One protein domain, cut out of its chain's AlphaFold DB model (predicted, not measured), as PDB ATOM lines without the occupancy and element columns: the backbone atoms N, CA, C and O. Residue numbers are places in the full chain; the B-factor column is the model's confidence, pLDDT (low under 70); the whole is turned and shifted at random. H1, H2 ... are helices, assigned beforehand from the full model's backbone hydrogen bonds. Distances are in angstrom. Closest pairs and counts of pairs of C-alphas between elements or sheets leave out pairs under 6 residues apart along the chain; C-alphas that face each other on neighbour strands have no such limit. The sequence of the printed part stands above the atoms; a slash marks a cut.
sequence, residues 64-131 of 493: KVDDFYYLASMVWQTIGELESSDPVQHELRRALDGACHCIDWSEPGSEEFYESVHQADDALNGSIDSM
ATOM      1  N   LYS A  64      30.723  11.959  27.204       97.81
ATOM      2  CA  LYS A  64      31.847  12.779  26.742       97.81
ATOM      3  C   LYS A  64      31.480  13.594  25.510       97.81
ATOM      4  O   LYS A  64      31.808  14.776  25.428       97.81
ATOM      5  N   VAL A  65      30.774  12.987  24.558       97.75
ATOM      6  CA  VAL A  65      30.256  13.715  23.388       97.75
ATOM      7  C   VAL A  65      29.202  14.736  23.795       97.75
ATOM      8  O   VAL A  65      29.175  15.843  23.256       97.75
ATOM      9  N   ASP A  66      28.353  14.377  24.753       97.25
ATOM     10  CA  ASP A  66      27.347  15.270  25.310       97.25
ATOM     11  C   ASP A  66      27.985  16.477  26.031       97.25
ATOM     12  O   ASP A  66      27.641  17.624  25.727       97.25
ATOM     13  N   ASP A  67      28.990  16.247  26.887       98.31
ATOM     14  CA  ASP A  67      29.742  17.309  27.571       98.31
ATOM     15  C   ASP A  67      30.374  18.289  26.573       98.31
ATOM     16  O   ASP A  67      30.153  19.508  26.668       98.31
ATOM     17  N   PHE A  68      31.067  17.742  25.566       98.50
ATOM     18  CA  PHE A  68      31.697  18.517  24.506       98.50
ATOM     19  C   PHE A  68      30.676  19.347  23.734       98.50
ATOM     20  O   PHE A  68      30.908  20.535  23.510       98.50
ATOM     21  N   TYR A  69      29.533  18.765  23.354       98.06
ATOM     22  CA  TYR A  69      28.482  19.476  22.626       98.06
ATOM     23  C   TYR A  69      28.021  20.728  23.382       98.06
ATOM     24  O   TYR A  69      28.015  21.832  22.821       98.06
ATOM     25  N   TYR A  70      27.676  20.583  24.664       98.44
ATOM     26  CA  TYR A  70      27.201  21.705  25.470       98.44
ATOM     27  C   TYR A  70      28.303  22.738  25.721       98.44
ATOM     28  O   TYR A  70      28.050  23.941  25.585       98.44
ATOM     29  N   LEU A  71      29.525  22.305  26.054       98.50
ATOM     30  CA  LEU A  71      30.635  23.224  26.309       98.50
ATOM     31  C   LEU A  71      31.032  23.985  25.039       98.50
ATOM     32  O   LEU A  71      31.090  25.215  25.060       98.50
ATOM     33  N   ALA A  72      31.233  23.285  23.923       98.38
ATOM     34  CA  ALA A  72      31.588  23.882  22.639       98.38
ATOM     35  C   ALA A  72      30.509  24.858  22.150       98.38
ATOM     36  O   ALA A  72      30.839  25.958  21.703       98.38
ATOM     37  N   SER A  73      29.224  24.508  22.295       98.25
ATOM     38  CA  SER A  73      28.101  25.388  21.946       98.25
ATOM     39  C   SER A  73      28.102  26.680  22.769       98.25
ATOM     40  O   SER A  73      27.962  27.771  22.210       98.25
ATOM     41  N   MET A  74      28.307  26.591  24.088       98.38
ATOM     42  CA  MET A  74      28.350  27.774  24.956       98.38
ATOM     43  C   MET A  74      29.604  28.621  24.734       98.38
ATOM     44  O   MET A  74      29.505  29.849  24.744       98.38
ATOM     45  N   VAL A  75      30.762  28.008  24.470       98.44
ATOM     46  CA  VAL A  75      31.989  28.732  24.104       98.44
ATOM     47  C   VAL A  75      31.798  29.462  22.775       98.44
ATOM     48  O   VAL A  75      32.065  30.659  22.695       98.44
ATOM     49  N   TRP A  76      31.269  28.780  21.755       98.38
ATOM     50  CA  TRP A  76      30.974  29.370  20.449       98.38
ATOM     51  C   TRP A  76      30.051  30.585  20.561       98.38
ATOM     52  O   TRP A  76      30.344  31.648  20.014       98.38
ATOM     53  N   GLN A  77      28.954  30.447  21.305       97.88
ATOM     54  CA  GLN A  77      28.018  31.547  21.517       97.88
ATOM     55  C   GLN A  77      28.649  32.683  22.331       97.88
ATOM     56  O   GLN A  77      28.447  33.843  21.995       97.88
ATOM     57  N   THR A  78      29.470  32.377  23.339       97.69
ATOM     58  CA  THR A  78      30.186  33.397  24.124       97.69
ATOM     59  C   THR A  78      31.149  34.206  23.259       97.69
ATOM     60  O   THR A  78      31.176  35.428  23.370       97.69
ATOM     61  N   ILE A  79      31.886  33.562  22.346       97.88
ATOM     62  CA  ILE A  79      32.774  34.256  21.397       97.88
ATOM     63  C   ILE A  79      32.003  35.321  20.604       97.88
ATOM     64  O   ILE A  79      32.537  36.405  20.372       97.88
ATOM     65  N   GLY A  80      30.755  35.034  20.216       96.00
ATOM     66  CA  GLY A  80      29.891  35.966  19.484       96.00
ATOM     67  C   GLY A  80      29.413  37.177  20.294       96.00
ATOM     68  O   GLY A  80      29.051  38.187  19.699       96.00
ATOM     69  N   GLU A  81      29.435  37.095  21.625       94.88
ATOM     70  CA  GLU A  81      28.954  38.149  22.532       94.88
ATOM     71  C   GLU A  81      30.074  39.031  23.103       94.88
ATOM     72  O   GLU A  81      29.808  40.113  23.640       94.88
ATOM     73  N   LEU A  82      31.325  38.573  23.006       95.31
ATOM     74  CA  LEU A  82      32.505  39.341  23.390       95.31
ATOM     75  C   LEU A  82      32.968  40.241  22.240       95.31
ATOM     76  O   LEU A  82      32.805  39.924  21.062       95.31
ATOM     77  N   GLU A  83      33.568  41.376  22.585       94.12
ATOM     78  CA  GLU A  83      34.123  42.304  21.598       94.12
ATOM     79  C   GLU A  83      35.393  41.730  20.958       94.12
ATOM     80  O   GLU A  83      36.163  41.013  21.594       94.12
ATOM     81  N   SER A  84      35.668  42.101  19.705       93.19
ATOM     82  CA  SER A  84      36.856  41.612  18.972       93.19
ATOM     83  C   SER A  84      38.207  42.042  19.551       93.19
ATOM     84  O   SER A  84      39.243  41.529  19.139       93.19
ATOM     85  N   SER A  85      38.206  43.010  20.468       94.69
ATOM     86  CA  SER A  85      39.383  43.455  21.211       94.69
ATOM     87  C   SER A  85      39.550  42.750  22.560       94.69
ATOM     88  O   SER A  85      40.552  42.997  23.231       94.69
ATOM     89  N   ASP A  86      38.590  41.917  22.976       94.94
ATOM     90  CA  ASP A  86      38.635  41.198  24.247       94.94
ATOM     91  C   ASP A  86      39.625  40.017  24.158       94.94
ATOM     92  O   ASP A  86      39.417  39.094  23.362       94.94
ATOM     93  N   PRO A  87      40.703  39.994  24.968       95.12
ATOM     94  CA  PRO A  87      41.657  38.886  24.974       95.12
ATOM     95  C   PRO A  87      41.008  37.527  25.256       95.12
ATOM     96  O   PRO A  87      41.402  36.530  24.647       95.12
ATOM     97  N   VAL A  88      39.984  37.489  26.120       96.00
ATOM     98  CA  VAL A  88      39.268  36.255  26.471       96.00
ATOM     99  C   VAL A  88      38.597  35.664  25.237       96.00
ATOM    100  O   VAL A  88      38.638  34.453  25.031       96.00
ATOM    101  N   GLN A  89      38.054  36.505  24.351       96.88
ATOM    102  CA  GLN A  89      37.452  36.041  23.102       96.88
ATOM    103  C   GLN A  89      38.459  35.257  22.247       96.88
ATOM    104  O   GLN A  89      38.131  34.198  21.706       96.88
ATOM    105  N   HIS A  90      39.692  35.752  22.124       96.69
ATOM    106  CA  HIS A  90      40.731  35.090  21.335       96.69
ATOM    107  C   HIS A  90      41.198  33.776  21.967       96.69
ATOM    108  O   HIS A  90      41.441  32.805  21.245       96.69
ATOM    109  N   GLU A  91      41.300  33.724  23.294       97.12
ATOM    110  CA  GLU A  91      41.658  32.504  24.016       97.12
ATOM    111  C   GLU A  91      40.583  31.425  23.879       97.12
ATOM    112  O   GLU A  91      40.912  30.292  23.517       97.12
ATOM    113  N   LEU A  92      39.311  31.793  24.059       98.00
ATOM    114  CA  LEU A  92      38.162  30.913  23.836       98.00
ATOM    115  C   LEU A  92      38.123  30.390  22.399       98.00
ATOM    116  O   LEU A  92      37.923  29.198  22.172       98.00
ATOM    117  N   ARG A  93      38.369  31.265  21.416       98.06
ATOM    118  CA  ARG A  93      38.399  30.885  20.000       98.06
ATOM    119  C   ARG A  93      39.506  29.887  19.699       98.06
ATOM    120  O   ARG A  93      39.259  28.916  18.996       98.06
ATOM    121  N   ARG A  94      40.708  30.109  20.236       98.00
ATOM    122  CA  ARG A  94      41.839  29.186  20.088       98.00
ATOM    123  C   ARG A  94      41.554  27.839  20.758       98.00
ATOM    124  O   ARG A  94      41.900  26.815  20.184       98.00
ATOM    125  N   ALA A  95      40.947  27.838  21.945       98.31
ATOM    126  CA  ALA A  95      40.590  26.611  22.656       98.31
ATOM    127  C   ALA A  95      39.563  25.782  21.870       98.31
ATOM    128  O   ALA A  95      39.779  24.595  21.639       98.31
ATOM    129  N   LEU A  96      38.491  26.424  21.393       98.44
ATOM    130  CA  LEU A  96      37.462  25.767  20.586       98.44
ATOM    131  C   LEU A  96      38.017  25.250  19.252       98.44
ATOM    132  O   LEU A  96      37.754  24.113  18.880       98.44
ATOM    133  N   ASP A  97      38.807  26.063  18.546       98.25
ATOM    134  CA  ASP A  97      39.456  25.674  17.289       98.25
ATOM    135  C   ASP A  97      40.410  24.486  17.485       98.25
ATOM    136  O   ASP A  97      40.378  23.526  16.717       98.25
ATOM    137  N   GLY A  98      41.215  24.504  18.552       98.06
ATOM    138  CA  GLY A  98      42.107  23.401  18.908       98.06
ATOM    139  C   GLY A  98      41.357  22.099  19.185       98.06
ATOM    140  O   GLY A  98      41.741  21.060  18.657       98.06
ATOM    141  N   ALA A  99      40.264  22.157  19.948       98.19
ATOM    142  CA  ALA A  99      39.446  20.985  20.239       98.19
ATOM    143  C   ALA A  99      38.748  20.434  18.983       98.19
ATOM    144  O   ALA A  99      38.760  19.230  18.746       98.19
ATOM    145  N   CYS A 100      38.209  21.300  18.119       97.31
ATOM    146  CA  CYS A 100      37.590  20.880  16.859       97.31
ATOM    147  C   CYS A 100      38.575  20.193  15.898       97.31
ATOM    148  O   CYS A 100      38.156  19.330  15.128       97.31
ATOM    149  N   HIS A 101      39.867  20.543  15.941       97.44
ATOM    150  CA  HIS A 101      40.911  19.870  15.159       97.44
ATOM    151  C   HIS A 101      41.219  18.444  15.635       97.44
ATOM    152  O   HIS A 101      41.793  17.675  14.866       97.44
ATOM    153  N   CYS A 102      40.862  18.084  16.871       97.00
ATOM    154  CA  CYS A 102      41.008  16.715  17.365       97.00
ATOM    155  C   CYS A 102      39.991  15.757  16.735       97.00
ATOM    156  O   CYS A 102      40.257  14.562  16.687       97.00
ATOM    157  N   ILE A 103      38.851  16.266  16.257       97.62
ATOM    158  CA  ILE A 103      37.723  15.443  15.811       97.62
ATOM    159  C   ILE A 103      37.991  14.870  14.417       97.62
ATOM    160  O   ILE A 103      38.223  15.611  13.455       97.62
ATOM    161  N   ASP A 104      37.889  13.550  14.292       97.31
ATOM    162  CA  ASP A 104      37.957  12.847  13.018       97.31
ATOM    163  C   ASP A 104      36.590  12.851  12.324       97.31
ATOM    164  O   ASP A 104      35.694  12.073  12.633       97.31
ATOM    165  N   TRP A 105      36.431  13.733  11.340       95.94
ATOM    166  CA  TRP A 105      35.197  13.869  10.563       95.94
ATOM    167  C   TRP A 105      35.069  12.884   9.391       95.94
ATOM    168  O   TRP A 105      34.146  13.028   8.586       95.94
ATOM    169  N   SER A 106      35.994  11.932   9.231       96.25
ATOM    170  CA  SER A 106      36.014  11.038   8.067       96.25
ATOM    171  C   SER A 106      34.822  10.074   8.027       96.25
ATOM    172  O   SER A 106      34.237   9.891   6.956       96.25
ATOM    173  N   GLU A 107      34.417   9.523   9.177       96.25
ATOM    174  CA  GLU A 107      33.272   8.612   9.309       96.25
ATOM    175  C   GLU A 107      32.463   8.884  10.600       96.25
ATOM    176  O   GLU A 107      32.626   8.201  11.611       96.25
ATOM    177  N   PRO A 108      31.565   9.891  10.603       94.44
ATOM    178  CA  PRO A 108      30.760  10.216  11.778       94.44
ATOM    179  C   PRO A 108      29.930   9.026  12.276       94.44
ATOM    180  O   PRO A 108      29.145   8.445  11.524       94.44
ATOM    181  N   GLY A 109      30.069   8.710  13.564       93.06
ATOM    182  CA  GLY A 109      29.407   7.579  14.218       93.06
ATOM    183  C   GLY A 109      30.250   6.302  14.321       93.06
ATOM    184  O   GLY A 109      29.763   5.336  14.908       93.06
ATOM    185  N   SER A 110      31.480   6.279  13.788       96.56
ATOM    186  CA  SER A 110      32.444   5.197  14.048       96.56
ATOM    187  C   SER A 110      33.027   5.274  15.468       96.56
ATOM    188  O   SER A 110      32.924   6.306  16.133       96.56
ATOM    189  N   GLU A 111      33.660   4.193  15.938       96.38
ATOM    190  CA  GLU A 111      34.364   4.190  17.233       96.38
ATOM    191  C   GLU A 111      35.479   5.247  17.256       96.38
ATOM    192  O   GLU A 111      35.590   6.003  18.218       96.38
ATOM    193  N   GLU A 112      36.229   5.385  16.159       97.44
ATOM    194  CA  GLU A 112      37.289   6.387  16.014       97.44
ATOM    195  C   GLU A 112      36.744   7.821  16.087       97.44
ATOM    196  O   GLU A 112      37.371   8.685  16.705       97.44
ATOM    197  N   PHE A 113      35.559   8.083  15.518       97.88
ATOM    198  CA  PHE A 113      34.887   9.375  15.673       97.88
ATOM    199  C   PHE A 113      34.612   9.666  17.153       97.88
ATOM    200  O   PHE A 113      35.000  10.727  17.642       97.88
ATOM    201  N   TYR A 114      33.998   8.732  17.883       97.81
ATOM    202  CA  TYR A 114      33.683   8.925  19.303       97.81
ATOM    203  C   TYR A 114      34.946   9.120  20.155       97.81
ATOM    204  O   TYR A 114      35.014  10.086  20.916       97.81
ATOM    205  N   GLU A 115      35.986   8.305  19.958       98.12
ATOM    206  CA  GLU A 115      37.276   8.475  20.641       98.12
ATOM    207  C   GLU A 115      37.912   9.846  20.352       98.12
ATOM    208  O   GLU A 115      38.459  10.490  21.250       98.12
ATOM    209  N   SER A 116      37.816  10.332  19.110       98.38
ATOM    210  CA  SER A 116      38.329  11.651  18.728       98.38
ATOM    211  C   SER A 116      37.551  12.804  19.383       98.38
ATOM    212  O   SER A 116      38.140  13.815  19.771       98.38
ATOM    213  N   VAL A 117      36.237  12.641  19.585       98.50
ATOM    214  CA  VAL A 117      35.410  13.612  20.317       98.50
ATOM    215  C   VAL A 117      35.728  13.579  21.810       98.50
ATOM    216  O   VAL A 117      35.773  14.636  22.429       98.50
ATOM    217  N   HIS A 118      36.025  12.414  22.395       98.62
ATOM    218  CA  HIS A 118      36.476  12.333  23.792       98.62
ATOM    219  C   HIS A 118      37.791  13.098  24.001       98.62
ATOM    220  O   HIS A 118      37.940  13.818  24.985       98.62
ATOM    221  N   GLN A 119      38.719  13.015  23.042       98.50
ATOM    222  CA  GLN A 119      39.948  13.818  23.060       98.50
ATOM    223  C   GLN A 119      39.659  15.320  22.924       98.50
ATOM    224  O   GLN A 119      40.290  16.132  23.606       98.50
ATOM    225  N   ALA A 120      38.708  15.699  22.064       98.62
ATOM    226  CA  ALA A 120      38.267  17.085  21.914       98.62
ATOM    227  C   ALA A 120      37.625  17.629  23.203       98.62
ATOM    228  O   ALA A 120      37.901  18.766  23.589       98.62
ATOM    229  N   ASP A 121      36.818  16.812  23.886       98.69
ATOM    230  CA  ASP A 121      36.224  17.117  25.188       98.69
ATOM    231  C   ASP A 121      37.293  17.429  26.236       98.69
ATOM    232  O   ASP A 121      37.288  18.511  26.829       98.69
ATOM    233  N   ASP A 122      38.249  16.515  26.413       98.50
ATOM    234  CA  ASP A 122      39.344  16.667  27.372       98.50
ATOM    235  C   ASP A 122      40.189  17.912  27.068       98.50
ATOM    236  O   ASP A 122      40.561  18.661  27.976       98.50
ATOM    237  N   ALA A 123      40.467  18.168  25.786       98.44
ATOM    238  CA  ALA A 123      41.232  19.332  25.356       98.44
ATOM    239  C   ALA A 123      40.488  20.651  25.625       98.44
ATOM    240  O   ALA A 123      41.102  21.619  26.095       98.44
ATOM    241  N   LEU A 124      39.181  20.706  25.345       98.56
ATOM    242  CA  LEU A 124      38.374  21.904  25.562       98.56
ATOM    243  C   LEU A 124      38.168  22.167  27.054       98.56
ATOM    244  O   LEU A 124      38.445  23.277  27.501       98.56
ATOM    245  N   ASN A 125      37.753  21.159  27.827       98.31
ATOM    246  CA  ASN A 125      37.601  21.277  29.277       98.31
ATOM    247  C   ASN A 125      38.925  21.687  29.933       98.31
ATOM    248  O   ASN A 125      38.955  22.676  30.659       98.31
ATOM    249  N   GLY A 126      40.038  21.024  29.601       97.94
ATOM    250  CA  GLY A 126      41.356  21.380  30.130       97.94
ATOM    251  C   GLY A 126      41.782  22.810  29.786       97.94
ATOM    252  O   GLY A 126      42.368  23.501  30.619       97.94
ATOM    253  N   SER A 127      41.446  23.290  28.585       97.88
ATOM    254  CA  SER A 127      41.709  24.675  28.193       97.88
ATOM    255  C   SER A 127      40.851  25.664  28.981       97.88
ATOM    256  O   SER A 127      41.396  26.628  29.510       97.88
ATOM    257  N   ILE A 128      39.539  25.431  29.091       97.50
ATOM    258  CA  ILE A 128      38.616  26.319  29.815       97.50
ATOM    259  C   ILE A 128      38.929  26.342  31.314       97.50
ATOM    260  O   ILE A 128      39.011  27.423  31.887       97.50
ATOM    261  N   ASP A 129      39.177  25.189  31.936       96.25
ATOM    262  CA  ASP A 129      39.497  25.090  33.365       96.25
ATOM    263  C   ASP A 129      40.858  25.735  33.707       96.25
ATOM    264  O   ASP A 129      41.101  26.095  34.859       96.25
ATOM    265  N   SER A 130      41.749  25.905  32.721       96.12
ATOM    266  CA  SER A 130      43.019  26.633  32.887       96.12
ATOM    267  C   SER A 130      42.890  28.155  32.772       96.12
ATOM    268  O   SER A 130      43.834  28.869  33.112       96.12
ATOM    269  N   MET A 131      41.753  28.656  32.277       95.44
ATOM    270  CA  MET A 131      41.486  30.088  32.168       95.44
ATOM    271  C   MET A 131      40.885  30.608  33.474       95.44
ATOM    272  O   MET A 131      39.905  30.071  33.989       95.44
TER     273      MET A 131
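AT A GLANCE: This is residues 64 to 131 of the 493 residues of the protein "Mannosylglycerate hydrolase" of Lachnospiraceae bacterium (UniProt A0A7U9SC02). What would one see first? A helical hairpin of H2 and H3 has a third helix, H1, slanting over one side of it; the first half of H1 packs on H3 and its later part packs on H2. The chain runs back and forth through the three helices, and each packs on the other two, while residues 106 to 111 stick out at one end. What is it made of, and how large is it? The printed part has 68 residues with three named helices, H1, H2 and H3 in that order, and no named strand; the class is all helix. It is compact, with a radius of gyration of the C-alphas of 12.4 A, yet elongated, spanning 39 by 21 by 17 A.

HOW THE PARTS SIT: How does the first helix stand to the second? H1, residues 64 to 81, touches H2, residues 87 to 102, with residues 72 to 79 alone, and H2 touches H1 with residues 89 to 96 alone. They form a hairpin, running opposite ways at a shallow tilt of 34 degrees, only just short of steep; their closest C-alphas, of Ile 79 and Gln 89, are 5.3 A apart. How does the third helix stand to these two? H3, residues 111 to 129, touches H2 in a second hairpin, opposite ways at a shallow tilt of 18 degrees, and the closest C-alphas, of Ala 99 and Ala 120, are 4.4 A apart. H1 touches H3 with residues 64 to 72 alone, the same way at a steep tilt of 49 degrees, and the closest C-alphas, of Phe 68 and Asp 121, are 4.8 A apart. Is the packing aligned? It is mostly aligned, but only just, with 2 of the 3 touching pairs at a shallow tilt. What do the backbones show? Every O i to N i+4 pair of H1 and H3 is within hydrogen-bond range, and in H2 11 of 12 are.

IN THESE COORDINATES: Where does the first helix run? H1 goes from C-alpha 64 at (31.847, 12.779, 26.742) to C-alpha 81, 25.9 A away. Where are the other two? H2 covers 23.4 A from C-alpha 87 at (41.657, 38.886, 24.974) to C-alpha 102. H3, the longest helix with 19 residues, covers 26.9 A and ends at C-alpha 129 at (39.497, 25.090, 33.365).

THE WHOLE: Which C-alphas are farthest apart? Those of Ser 85 and Glu 111 are, at 39.8 A. How are the helices linked? The link from H1 to H2 is tight, with 5 residues, and the link from H2 to H3 is short, with 8. Does any stretch stand free? Residues 106 to 111 do, of which 111 belongs to H3. Is there a cut or low confidence? The printed part has no cut, its mean pLDDT is 97.3, and no printed residue is under 70.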